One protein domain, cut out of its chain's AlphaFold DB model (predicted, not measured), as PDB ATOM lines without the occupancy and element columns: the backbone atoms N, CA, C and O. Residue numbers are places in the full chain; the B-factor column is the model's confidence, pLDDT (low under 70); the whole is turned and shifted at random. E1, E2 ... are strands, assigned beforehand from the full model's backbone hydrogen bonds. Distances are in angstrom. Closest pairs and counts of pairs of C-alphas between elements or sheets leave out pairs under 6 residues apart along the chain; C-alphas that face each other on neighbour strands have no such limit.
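AT A GLANCE: This is residues 31 to 122 of the 124 residues of an uncharacterized protein of Mycobacteroides abscessus (UniProt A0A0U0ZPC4). A twisted slab of four antiparallel strands, E1, E2, E3 and E8, makes one end of the domain, and its strands E3 and E8 run on into a long, thin two-stranded arm, E4 and E5 beside E7 and E6, whose turn at residues 78 to 83 stands free. After E8 a long loop without a named element, residues 104 to 122, folds back to the other edge of the slab, where residues 121 to 122 pair with residues 33 to 34 of E1. The printed part has 92 residues, with no named helix and eight named strands, E1 to E8 in order along the chain; the large sheet has the order E1 - E2 - E3 - E8, and E4 - E7 and E5 - E6 are two small antiparallel sheets. The class is all strand, though under half of the residues, 45 of the 92, are in named elements. The whole is extended, with a radius of gyration of the C-alphas of 19.0 A and spans of 69 by 22 by 19 A, and the arm makes the length.

IN THESE COORDINATES: E1, residues 32 to 38, begins with C-alpha 32 at (162.653, 176.609, 123.962) and is 18.8 A long from first to last C-alpha. E2, residues 44 to 50, is 19.9 A long, and E3, residues 59 to 67, is 25.8 A long. E4, residues 70 to 72, and E5, residues 76 to 78, are short strands of three residues each; C-alpha 78 is at (157.516, 132.573, 106.854). E6, residues 83 to 85, and E7, residues 89 to 91, have three residues each too. E8, residues 94 to 103, is the longest strand by residues; it is 25.6 A long and ends with C-alpha 103 at (160.576, 183.579, 112.109).

HOW THE PARTS SIT: In the large sheet E1 and E8 are the edge strands, and E2 and E3 are inner strands. E1, E2 and E3 form a meander, each strand the antiparallel neighbour of the one before. E1 and E2 are a hairpin at 161 degrees, with N 34 and O 48 within hydrogen-bond range at 2.8 A. E2 and E3 are a hairpin at 164 degrees, with N 47 and O 64 within range at 2.8 A. E3 and E8 are antiparallel at 167 degrees, with N 61 and O 101 within range at 2.9 A. E1 and E8 are apart. Outward from this sheet, E3 runs on into E4 across a break of 2 residues, at 38 degrees, and E7 runs on into E8 across a break of 2 residues, at 18 degrees. E4 and E7 are antiparallel at 139 degrees; the C-alphas of Trp 71 and Tyr 90 face each other at 4.5 A, and N 72 and O 89 are 2.9 A apart, within range. Farther out, E5 and E6 are a hairpin at 170 degrees, with N 77 and O 84 within range at 2.8 A. Both E5 and E6 are apart from E1, E2, E3 and E8.

THE WHOLE: The two C-alphas farthest apart, those of Pro 55 and Tyr 81, are 69.4 A from each other, while the first and last printed C-alphas, those of Asp 31 and Val 122, are 11.8 A apart. The printed part has no cut. No link between named strands is long: the link E2 to E3, with 8 residues, is short, and the other six are tight. The pairing of residues 33 to 34 with residues 121 to 122 is parallel. The mean pLDDT of the printed part is 92.1, and no printed residue is under 70.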
ATOM      1  N   ASP A  31     167.034 178.518 125.019       84.00
ATOM      2  CA  ASP A  31     166.192 178.058 123.916       84.00
ATOM      3  C   ASP A  31     164.968 177.302 124.451       84.00
ATOM      4  O   ASP A  31     165.035 176.607 125.471       84.00
ATOM      5  N   GLY A  32     163.831 177.452 123.775       91.50
ATOM      6  CA  GLY A  32     162.653 176.609 123.962       91.50
ATOM      7  C   GLY A  32     162.602 175.545 122.873       91.50
ATOM      8  O   GLY A  32     162.596 175.892 121.698       91.50
ATOM      9  N   CYS A  33     162.568 174.262 123.231       92.81
ATOM     10  CA  CYS A  33     162.590 173.151 122.283       92.81
ATOM     11  C   CYS A  33     161.348 172.251 122.385       92.81
ATOM     12  O   CYS A  33     160.917 171.858 123.469       92.81
ATOM     13  N   GLU A  34     160.828 171.840 121.231       94.12
ATOM     14  CA  GLU A  34     159.789 170.824 121.082       94.12
ATOM     15  C   GLU A  34     160.290 169.703 120.165       94.12
ATOM     16  O   GLU A  34     160.828 169.963 119.091       94.12
ATOM     17  N   THR A  35     160.104 168.447 120.570       94.56
ATOM     18  CA  THR A  35     160.359 167.265 119.740       94.56
ATOM     19  C   THR A  35     159.074 166.478 119.545       94.56
ATOM     20  O   THR A  35     158.421 166.108 120.518       94.56
ATOM     21  N   VAL A  36     158.737 166.199 118.286       94.31
ATOM     22  CA  VAL A  36     157.546 165.434 117.899       94.31
ATOM     23  C   VAL A  36     157.884 164.327 116.913       94.31
ATOM     24  O   VAL A  36     158.857 164.425 116.160       94.31
ATOM     25  N   SER A  37     157.038 163.303 116.863       94.12
ATOM     26  CA  SER A  37     157.072 162.297 115.798       94.12
ATOM     27  C   SER A  37     156.793 162.921 114.419       94.12
ATOM     28  O   SER A  37     155.926 163.781 114.267       94.12
ATOM     29  N   TRP A  38     157.539 162.494 113.402       92.50
ATOM     30  CA  TRP A  38     157.528 163.057 112.051       92.50
ATOM     31  C   TRP A  38     157.705 161.985 110.968       92.50
ATOM     32  O   TRP A  38     158.169 160.869 111.215       92.50
ATOM     33  N   GLY A  39     157.356 162.346 109.734       89.62
ATOM     34  CA  GLY A  39     157.502 161.487 108.566       89.62
ATOM     35  C   GLY A  39     156.466 160.366 108.509       89.62
ATOM     36  O   GLY A  39     155.514 160.301 109.290       89.62
ATOM     37  N   LEU A  40     156.648 159.471 107.540       88.06
ATOM     38  CA  LEU A  40     155.734 158.358 107.318       88.06
ATOM     39  C   LEU A  40     155.737 157.429 108.545       88.06
ATOM     40  O   LEU A  40     156.796 156.940 108.948       88.06
ATOM     41  N   PHE A  41     154.560 157.222 109.141       88.19
ATOM     42  CA  PHE A  41     154.336 156.416 110.352       88.19
ATOM     43  C   PHE A  41     155.170 156.816 111.587       88.19
ATOM     44  O   PHE A  41     155.430 155.971 112.438       88.19
ATOM     45  N   GLY A  42     155.613 158.076 111.697       87.69
ATOM     46  CA  GLY A  42     156.429 158.512 112.841       87.69
ATOM     47  C   GLY A  42     157.823 157.876 112.870       87.69
ATOM     48  O   GLY A  42     158.425 157.728 113.929       87.69
ATOM     49  N   SER A  43     158.335 157.455 111.710       88.88
ATOM     50  CA  SER A  43     159.669 156.850 111.579       88.88
ATOM     51  C   SER A  43     160.818 157.816 111.883       88.88
ATOM     52  O   SER A  43     161.949 157.375 112.092       88.88
ATOM     53  N   GLN A  44     160.538 159.119 111.906       93.88
ATOM     54  CA  GLN A  44     161.487 160.188 112.187       93.88
ATOM     55  C   GLN A  44     160.990 161.041 113.353       93.88
ATOM     56  O   GLN A  44     159.831 160.989 113.753       93.88
ATOM     57  N   LEU A  45     161.879 161.869 113.879       94.69
ATOM     58  CA  LEU A  45     161.604 162.893 114.869       94.69
ATOM     59  C   LEU A  45     161.875 164.257 114.246       94.69
ATOM     60  O   LEU A  45     162.826 164.428 113.481       94.69
ATOM     61  N   ARG A  46     161.050 165.238 114.595       94.94
ATOM     62  CA  ARG A  46     161.283 166.645 114.289       94.94
ATOM     63  C   ARG A  46     161.470 167.396 115.595       94.94
ATOM     64  O   ARG A  46     160.538 167.486 116.385       94.94
ATOM     65  N   THR A  47     162.658 167.953 115.782       95.25
ATOM     66  CA  THR A  47     162.974 168.860 116.883       95.25
ATOM     67  C   THR A  47     163.002 170.286 116.356       95.25
ATOM     68  O   THR A  47     163.711 170.576 115.393       95.25
ATOM     69  N   ILE A  48     162.223 171.165 116.973       94.81
ATOM     70  CA  ILE A  48     162.217 172.603 116.729       94.81
ATOM     71  C   ILE A  48     162.714 173.278 117.999       94.81
ATOM     72  O   ILE A  48     162.190 172.993 119.069       94.81
ATOM     73  N   CYS A  49     163.711 174.146 117.881       93.81
ATOM     74  CA  CYS A  49     164.206 174.970 118.976       93.81
ATOM     75  C   CYS A  49     164.136 176.443 118.580       93.81
ATOM     76  O   CYS A  49     164.634 176.824 117.520       93.81
ATOM     77  N   ASP A  50     163.542 177.260 119.440       94.62
ATOM     78  CA  ASP A  50     163.461 178.702 119.277       94.62
ATOM     79  C   ASP A  50     164.408 179.398 120.242       94.62
ATOM     80  O   ASP A  50     164.413 179.124 121.442       94.62
ATOM     81  N   GLY A  51     165.190 180.330 119.705       91.56
ATOM     82  CA  GLY A  51     165.974 181.248 120.513       91.56
ATOM     83  C   GLY A  51     165.125 182.377 121.112       91.56
ATOM     84  O   GLY A  51     163.909 182.455 120.897       91.56
ATOM     85  N   PRO A  52     165.767 183.319 121.821       90.94
ATOM     86  CA  PRO A  52     165.089 184.474 122.394       90.94
ATOM     87  C   PRO A  52     164.340 185.290 121.336       90.94
ATOM     88  O   PRO A  52     164.894 185.627 120.284       90.94
ATOM     89  N   LYS A  53     163.093 185.656 121.648       91.44
ATOM     90  CA  LYS A  53     162.309 186.578 120.827       91.44
ATOM     91  C   LYS A  53     162.847 187.996 120.975       91.44
ATOM     92  O   LYS A  53     163.020 188.505 122.082       91.44
ATOM     93  N   ARG A  54     163.153 188.618 119.842       91.69
ATOM     94  CA  ARG A  54     163.654 189.987 119.745       91.69
ATOM     95  C   ARG A  54     162.514 190.998 119.924       91.69
ATOM     96  O   ARG A  54     161.348 190.646 119.742       91.69
ATOM     97  N   PRO A  55     162.831 192.270 120.229       92.50
ATOM     98  CA  PRO A  55     161.822 193.322 120.393       92.50
ATOM     99  C   PRO A  55     160.963 193.584 119.149       92.50
ATOM    100  O   PRO A  55     159.844 194.063 119.273       92.50
ATOM    101  N   ASP A  56     161.474 193.265 117.958       91.75
ATOM    102  CA  ASP A  56     160.744 193.354 116.686       91.75
ATOM    103  C   ASP A  56     159.763 192.185 116.464       91.75
ATOM    104  O   ASP A  56     159.122 192.097 115.419       91.75
ATOM    105  N   GLY A  57     159.650 191.275 117.437       90.69
ATOM    106  CA  GLY A  57     158.809 190.087 117.368       90.69
ATOM    107  C   GLY A  57     159.435 188.923 116.601       90.69
ATOM    108  O   GLY A  57     158.789 187.885 116.475       90.69
ATOM    109  N   SER A  58     160.672 189.052 116.114       94.00
ATOM    110  CA  SER A  58     161.359 187.975 115.401       94.00
ATOM    111  C   SER A  58     162.129 187.049 116.339       94.00
ATOM    112  O   SER A  58     162.655 187.471 117.367       94.00
ATOM    113  N   TRP A  59     162.288 185.784 115.972       94.12
ATOM    114  CA  TRP A  59     163.205 184.864 116.646       94.12
ATOM    115  C   TRP A  59     163.921 183.983 115.632       94.12
ATOM    116  O   TRP A  59     163.554 183.905 114.460       94.12
ATOM    117  N   ILE A  60     165.013 183.364 116.071       94.06
ATOM    118  CA  ILE A  60     165.711 182.368 115.262       94.06
ATOM    119  C   ILE A  60     165.168 181.002 115.637       94.06
ATOM    120  O   ILE A  60     165.205 180.636 116.810       94.06
ATOM    121  N   ARG A  61     164.708 180.270 114.629       94.75
ATOM    122  CA  ARG A  61     164.232 178.899 114.744       94.75
ATOM    123  C   ARG A  61     165.243 177.946 114.136       94.75
ATOM    124  O   ARG A  61     165.716 178.158 113.018       94.75
ATOM    125  N   GLU A  62     165.545 176.883 114.862       94.56
ATOM    126  CA  GLU A  62     166.307 175.734 114.389       94.56
ATOM    127  C   GLU A  62     165.374 174.534 114.262       94.56
ATOM    128  O   GLU A  62     164.761 174.107 115.237       94.56
ATOM    129  N   ARG A  63     165.266 173.975 113.057       94.25
ATOM    130  CA  ARG A  63     164.468 172.784 112.766       94.25
ATOM    131  C   ARG A  63     165.390 171.644 112.375       94.25
ATOM    132  O   ARG A  63     166.143 171.753 111.411       94.25
ATOM    133  N   ARG A  64     165.285 170.525 113.081       95.06
ATOM    134  CA  ARG A  64     166.029 169.296 112.814       95.06
ATOM    135  C   ARG A  64     165.067 168.138 112.603       95.06
ATOM    136  O   ARG A  64     164.273 167.836 113.485       95.06
ATOM    137  N   ILE A  65     165.181 167.452 111.471       95.19
ATOM    138  CA  ILE A  65     164.525 166.166 111.222       95.19
ATOM    139  C   ILE A  65     165.590 165.081 111.338       95.19
ATOM    140  O   ILE A  65     166.615 165.134 110.651       95.19
ATOM    141  N   TRP A  66     165.379 164.132 112.241       94.25
ATOM    142  CA  TRP A  66     166.376 163.135 112.601       94.25
ATOM    143  C   TRP A  66     165.739 161.803 112.986       94.25
ATOM    144  O   TRP A  66     164.565 161.715 113.323       94.25
ATOM    145  N   THR A  67     166.533 160.742 112.950       93.88
ATOM    146  CA  THR A  67     166.160 159.423 113.458       93.88
ATOM    147  C   THR A  67     167.075 159.094 114.625       93.88
ATOM    148  O   THR A  67     168.296 159.119 114.462       93.88
ATOM    149  N   ALA A  68     166.499 158.770 115.783       91.44
ATOM    150  CA  ALA A  68     167.271 158.471 116.984       91.44
ATOM    151  C   ALA A  68     168.180 157.250 116.815       91.44
ATOM    152  O   ALA A  68     167.886 156.341 116.033       91.44
ATOM    153  N   ALA A  69     169.278 157.202 117.565       93.69
ATOM    154  CA  ALA A  69     170.046 155.971 117.697       93.69
ATOM    155  C   ALA A  69     169.210 154.901 118.417       93.69
ATOM    156  O   ALA A  69     168.381 155.212 119.272       93.69
ATOM    157  N   GLY A  70     169.408 153.631 118.072       91.50
ATOM    158  CA  GLY A  70     168.716 152.547 118.758       91.50
ATOM    159  C   GLY A  70     168.821 151.201 118.062       91.50
ATOM    160  O   GLY A  70     169.243 151.089 116.909       91.50
ATOM    161  N   TRP A  71     168.411 150.161 118.783       93.69
ATOM    162  CA  TRP A  71     168.368 148.804 118.255       93.69
ATOM    163  C   TRP A  71     167.161 148.609 117.335       93.69
ATOM    164  O   TRP A  71     166.013 148.772 117.755       93.69
ATOM    165  N   VAL A  72     167.416 148.219 116.089       91.19
ATOM    166  CA  VAL A  72     166.381 147.823 115.135       91.19
ATOM    167  C   VAL A  72     166.210 146.317 115.222       91.19
ATOM    168  O   VAL A  72     167.151 145.546 115.028       91.19
ATOM    169  N   ARG A  73     164.987 145.885 115.529       91.69
ATOM    170  CA  ARG A  73     164.659 144.462 115.598       91.69
ATOM    171  C   ARG A  73     164.619 143.889 114.186       91.69
ATOM    172  O   ARG A  73     163.917 144.414 113.328       91.69
ATOM    173  N   GLY A  74     165.333 142.788 113.986       92.00
ATOM    174  CA  GLY A  74     165.137 141.942 112.818       92.00
ATOM    175  C   GLY A  74     163.744 141.313 112.832       92.00
ATOM    176  O   GLY A  74     163.104 141.188 113.881       92.00
ATOM    177  N   SER A  75     163.281 140.910 111.662       91.31
ATOM    178  CA  SER A  75     162.001 140.246 111.446       91.31
ATOM    179  C   SER A  75     162.214 138.882 110.797       91.31
ATOM    180  O   SER A  75     163.116 138.693 109.980       91.31
ATOM    181  N   THR A  76     161.363 137.925 111.152       94.38
ATOM    182  CA  THR A  76     161.272 136.643 110.456       94.38
ATOM    183  C   THR A  76     159.903 136.569 109.810       94.38
ATOM    184  O   THR A  76     158.891 136.718 110.490       94.38
ATOM    185  N   TYR A  77     159.881 136.338 108.506       90.25
ATOM    186  CA  TYR A  77     158.666 136.113 107.743       90.25
ATOM    187  C   TYR A  77     158.705 134.708 107.147       90.25
ATOM    188  O   TYR A  77     159.688 134.333 106.513       90.25
ATOM    189  N   CYS A  78     157.641 133.938 107.353       92.38
ATOM    190  CA  CYS A  78     157.516 132.573 106.854       92.38
ATOM    191  C   CYS A  78     156.320 132.467 105.912       92.38
ATOM    192  O   CYS A  78     155.200 132.808 106.286       92.38
ATOM    193  N   GLY A  79     156.574 131.981 104.700       90.25
ATOM    194  CA  GLY A  79     155.553 131.508 103.773       90.25
ATOM    195  C   GLY A  79     155.399 129.987 103.840       90.25
ATOM    196  O   GLY A  79     156.004 129.321 104.677       90.25
ATOM    197  N   TYR A  80     154.613 129.424 102.919       89.50
ATOM    198  CA  TYR A  80     154.274 127.994 102.919       89.50
ATOM    199  C   TYR A  80     155.484 127.064 102.691       89.50
ATOM    200  O   TYR A  80     155.510 125.956 103.216       89.50
ATOM    201  N   TYR A  81     156.504 127.512 101.946       91.00
ATOM    202  CA  TYR A  81     157.670 126.688 101.586       91.00
ATOM    203  C   TYR A  81     159.017 127.237 102.081       91.00
ATOM    204  O   TYR A  81     160.041 126.578 101.917       91.00
ATOM    205  N   SER A  82     159.056 128.438 102.667       89.38
ATOM    206  CA  SER A  82     160.318 129.063 103.083       89.38
ATOM    207  C   SER A  82     160.122 130.164 104.116       89.38
ATOM    208  O   SER A  82     159.118 130.877 104.092       89.38
ATOM    209  N   CYS A  83     161.142 130.373 104.946       91.56
ATOM    210  CA  CYS A  83     161.243 131.519 105.839       91.56
ATOM    211  C   CYS A  83     162.420 132.411 105.446       91.56
ATOM    212  O   CYS A  83     163.518 131.923 105.179       91.56
ATOM    213  N   THR A  84     162.207 133.719 105.482       91.62
ATOM    214  CA  THR A  84     163.252 134.734 105.375       91.62
ATOM    215  C   THR A  84     163.407 135.410 106.726       91.62
ATOM    216  O   THR A  84     162.429 135.850 107.332       91.62
ATOM    217  N   ARG A  85     164.647 135.497 107.207       92.44
ATOM    218  CA  ARG A  85     164.994 136.179 108.452       92.44
ATOM    219  C   ARG A  85     165.911 137.352 108.146       92.44
ATOM    220  O   ARG A  85     166.883 137.196 107.417       92.44
ATOM    221  N   SER A  86     165.615 138.495 108.746       92.25
ATOM    222  CA  SER A  86     166.544 139.612 108.872       92.25
ATOM    223  C   SER A  86     167.124 139.636 110.284       92.25
ATOM    224  O   SER A  86     166.438 139.344 111.271       92.25
ATOM    225  N   GLU A  87     168.414 139.940 110.381       93.62
ATOM    226  CA  GLU A  87     169.081 140.140 111.662       93.62
ATOM    227  C   GLU A  87     168.796 141.546 112.194       93.62
ATOM    228  O   GLU A  87     168.596 142.496 111.436       93.62
ATOM    229  N   GLY A  88     168.734 141.668 113.521       94.00
ATOM    230  CA  GLY A  88     168.666 142.978 114.156       94.00
ATOM    231  C   GLY A  88     170.020 143.669 114.085       94.00
ATOM    232  O   GLY A  88     171.057 143.011 114.125       94.00
ATOM    233  N   TYR A  89     170.007 144.993 114.000       93.69
ATOM    234  CA  TYR A  89     171.227 145.788 113.956       93.69
ATOM    235  C   TYR A  89     171.078 147.055 114.793       93.69
ATOM    236  O   TYR A  89     169.977 147.571 115.000       93.69
ATOM    237  N   TYR A  90     172.206 147.573 115.274       94.69
ATOM    238  CA  TYR A  90     172.231 148.868 115.935       94.69
ATOM    239  C   TYR A  90     172.307 149.973 114.885       94.69
ATOM    240  O   TYR A  90     173.224 150.004 114.062       94.69
ATOM    241  N   ARG A  91     171.344 150.889 114.916       92.88
ATOM    242  CA  ARG A  91     171.313 152.060 114.045       92.88
ATOM    243  C   ARG A  91     171.880 153.257 114.801       92.88
ATOM    244  O   ARG A  91     171.436 153.559 115.907       92.88
ATOM    245  N   GLN A  92     172.820 153.958 114.175       94.69
ATOM    246  CA  GLN A  92     173.307 155.242 114.676       94.69
ATOM    247  C   GLN A  92     172.293 156.358 114.423       94.69
ATOM    248  O   GLN A  92     171.465 156.284 113.512       94.69
ATOM    249  N   GLU A  93     172.371 157.407 115.232       93.06
ATOM    250  CA  GLU A  93     171.594 158.614 114.985       93.06
ATOM    251  C   GLU A  93     171.934 159.189 113.608       93.06
ATOM    252  O   GLU A  93     173.092 159.210 113.188       93.06
ATOM    253  N   SER A  94     170.916 159.662 112.897       92.44
ATOM    254  CA  SER A  94     171.103 160.295 111.593       92.44
ATOM    255  C   SER A  94     170.192 161.503 111.456       92.44
ATOM    256  O   SER A  94     169.003 161.428 111.751       92.44
ATOM    257  N   THR A  95     170.755 162.621 111.002       93.38
ATOM    258  CA  THR A  95     170.002 163.834 110.664       93.38
ATOM    259  C   THR A  95     169.679 163.806 109.180       93.38
ATOM    260  O   THR A  95     170.591 163.736 108.360       93.38
ATOM    261  N   GLN A  96     168.397 163.878 108.832       92.94
ATOM    262  CA  GLN A  96     167.942 163.954 107.443       92.94
ATOM    263  C   GLN A  96     167.805 165.403 106.969       92.94
ATOM    264  O   GLN A  96     168.025 165.684 105.796       92.94
ATOM    265  N   GLY A  97     167.464 166.323 107.874       92.00
ATOM    266  CA  GLY A  97     167.310 167.738 107.555       92.00
ATOM    267  C   GLY A  97     167.673 168.621 108.737       92.00
ATOM    268  O   GLY A  97     167.374 168.289 109.885       92.00
ATOM    269  N   TYR A  98     168.328 169.740 108.455       94.50
ATOM    270  CA  TYR A  98     168.622 170.770 109.440       94.50
ATOM    271  C   TYR A  98     168.513 172.138 108.786       94.50
ATOM    272  O   TYR A  98     169.161 172.399 107.774       94.50
ATOM    273  N   GLU A  99     167.724 173.015 109.386       93.62
ATOM    274  CA  GLU A  99     167.496 174.366 108.899       93.62
ATOM    275  C   GLU A  99     167.524 175.341 110.065       93.62
ATOM    276  O   GLU A  99     167.084 175.032 111.171       93.62
ATOM    277  N   LYS A 100     168.030 176.540 109.796       94.19
ATOM    278  CA  LYS A 100     168.053 177.646 110.743       94.19
ATOM    279  C   LYS A 100     167.575 178.893 110.029       94.19
ATOM    280  O   LYS A 100     168.182 179.289 109.035       94.19
ATOM    281  N   TYR A 101     166.494 179.488 110.507       93.69
ATOM    282  CA  TYR A 101     165.848 180.597 109.815       93.69
ATOM    283  C   TYR A 101     165.191 181.576 110.786       93.69
ATOM    284  O   TYR A 101     164.999 181.290 111.967       93.69
ATOM    285  N   LEU A 102     164.923 182.777 110.280       94.31
ATOM    286  CA  LEU A 102     164.243 183.834 111.015       94.31
ATOM    287  C   LEU A 102     162.730 183.640 110.893       94.31
ATOM    288  O   LEU A 102     162.220 183.463 109.787       94.31
ATOM    289  N   VAL A 103     162.032 183.712 112.020       95.50
ATOM    290  CA  VAL A 103     160.576 183.579 112.109       95.50
ATOM    291  C   VAL A 103     160.002 184.813 112.791       95.50
ATOM    292  O   VAL A 103     160.644 185.421 113.644       95.50
ATOM    293  N   PHE A 104     158.799 185.174 112.380       94.19
ATOM    294  CA  PHE A 104     157.912 186.178 112.936       94.19
ATOM    295  C   PHE A 104     156.570 185.509 113.227       94.19
ATOM    296  O   PHE A 104     156.210 184.520 112.591       94.19
ATOM    297  N   ASP A 105     155.771 186.114 114.101       88.56
ATOM    298  CA  ASP A 105     154.445 185.582 114.446       88.56
ATOM    299  C   ASP A 105     153.532 185.373 113.222       88.56
ATOM    300  O   ASP A 105     152.692 184.483 113.214       88.56
ATOM    301  N   TYR A 106     153.710 186.159 112.156       88.56
ATOM    302  CA  TYR A 106     152.882 186.081 110.949       88.56
ATOM    303  C   TYR A 106     153.397 185.109 109.873       88.56
ATOM    304  O   TYR A 106     152.697 184.895 108.884       88.56
ATOM    305  N   ASN A 107     154.612 184.561 110.000       91.00
ATOM    306  CA  ASN A 107     155.212 183.683 108.982       91.00
ATOM    307  C   ASN A 107     155.626 182.306 109.527       91.00
ATOM    308  O   ASN A 107     156.428 181.610 108.897       91.00
ATOM    309  N   VAL A 108     155.069 181.911 110.674       91.94
ATOM    310  CA  VAL A 108     155.226 180.560 111.216       91.94
ATOM    311  C   VAL A 108     154.749 179.545 110.177       91.94
ATOM    312  O   VAL A 108     153.645 179.643 109.637       91.94
ATOM    313  N   VAL A 109     155.606 178.570 109.870       91.06
ATOM    314  CA  VAL A 109     155.292 177.533 108.884       91.06
ATOM    315  C   VAL A 109     154.099 176.710 109.390       91.06
ATOM    316  O   VAL A 109     154.108 176.282 110.547       91.06
ATOM    317  N   PRO A 110     153.081 176.435 108.550       89.69
ATOM    318  CA  PRO A 110     151.940 175.628 108.965       89.69
ATOM    319  C   PRO A 110     152.359 174.282 109.570       89.69
ATOM    320  O   PRO A 110     153.161 173.544 108.994       89.69
ATOM    321  N   GLY A 111     151.794 173.954 110.734       86.94
ATOM    322  CA  GLY A 111     152.105 172.723 111.467       86.94
ATOM    323  C   GLY A 111     153.371 172.794 112.326       86.94
ATOM    324  O   GLY A 111     153.818 171.761 112.829       86.94
ATOM    325  N   GLU A 112     153.970 173.969 112.492       91.44
ATOM    326  CA  GLU A 112     154.960 174.246 113.535       91.44
ATOM    327  C   GLU A 112     154.321 174.939 114.741       91.44
ATOM    328  O   GLU A 112     153.277 175.574 114.588       91.44
ATOM    329  N   PRO A 113     154.923 174.821 115.938       92.12
ATOM    330  CA  PRO A 113     154.473 175.591 117.086       92.12
ATOM    331  C   PRO A 113     154.752 177.088 116.893       92.12
ATOM    332  O   PRO A 113     155.661 177.496 116.152       92.12
ATOM    333  N   ASP A 114     153.999 177.902 117.631       92.50
ATOM    334  CA  ASP A 114     154.344 179.301 117.882       92.50
ATOM    335  C   ASP A 114     155.691 179.407 118.615       92.50
ATOM    336  O   ASP A 114     156.328 178.400 118.932       92.50
ATOM    337  N   TRP A 115     156.152 180.635 118.863       93.31
ATOM    338  CA  TRP A 115     157.412 180.860 119.569       93.31
ATOM    339  C   TRP A 115     157.462 180.114 120.911       93.31
ATOM    340  O   TRP A 115     156.610 180.316 121.780       93.31
ATOM    341  N   LEU A 116     158.493 179.286 121.089       92.56
ATOM    342  CA  LEU A 116     158.737 178.534 122.315       92.56
ATOM    343  C   LEU A 116     159.573 179.371 123.304       92.56
ATOM    344  O   LEU A 116     160.716 179.718 122.996       92.56
ATOM    345  N   PRO A 117     159.058 179.678 124.512       90.19
ATOM    346  CA  PRO A 117     159.818 180.410 125.521       90.19
ATOM    347  C   PRO A 117     161.071 179.657 125.974       90.19
ATOM    348  O   PRO A 117     161.074 178.425 126.048       90.19
ATOM    349  N   ALA A 118     162.102 180.401 126.370       88.12
ATOM    350  CA  ALA A 118     163.336 179.855 126.934       88.12
ATOM    351  C   ALA A 118     163.064 178.843 128.063       88.12
ATOM    352  O   ALA A 118     162.269 179.108 128.965       88.12
ATOM    353  N   GLY A 119     163.732 177.686 128.017       83.44
ATOM    354  CA  GLY A 119     163.577 176.624 129.016       83.44
ATOM    355  C   GLY A 119     162.360 175.718 128.800       83.44
ATOM    356  O   GLY A 119     162.159 174.772 129.561       83.44
ATOM    357  N   THR A 120     161.564 175.962 127.757       87.12
ATOM    358  CA  THR A 120     160.497 175.042 127.352       87.12
ATOM    359  C   THR A 120     161.113 173.764 126.797       87.12
ATOM    360  O   THR A 120     161.932 173.817 125.884       87.12
ATOM    361  N   VAL A 121     160.707 172.607 127.324       87.38
ATOM    362  CA  VAL A 121     161.074 171.295 126.778       87.38
ATOM    363  C   VAL A 121     159.807 170.468 126.633       87.38
ATOM    364  O   VAL A 121     159.222 170.031 127.623       87.38
ATOM    365  N   VAL A 122     159.371 170.270 125.392       87.81
ATOM    366  CA  VAL A 122     158.171 169.495 125.058       87.81
ATOM    367  C   VAL A 122     158.570 168.276 124.235       87.81
ATOM    368  O   VAL A 122     159.304 168.390 123.257       87.81
TER     369      VAL A 122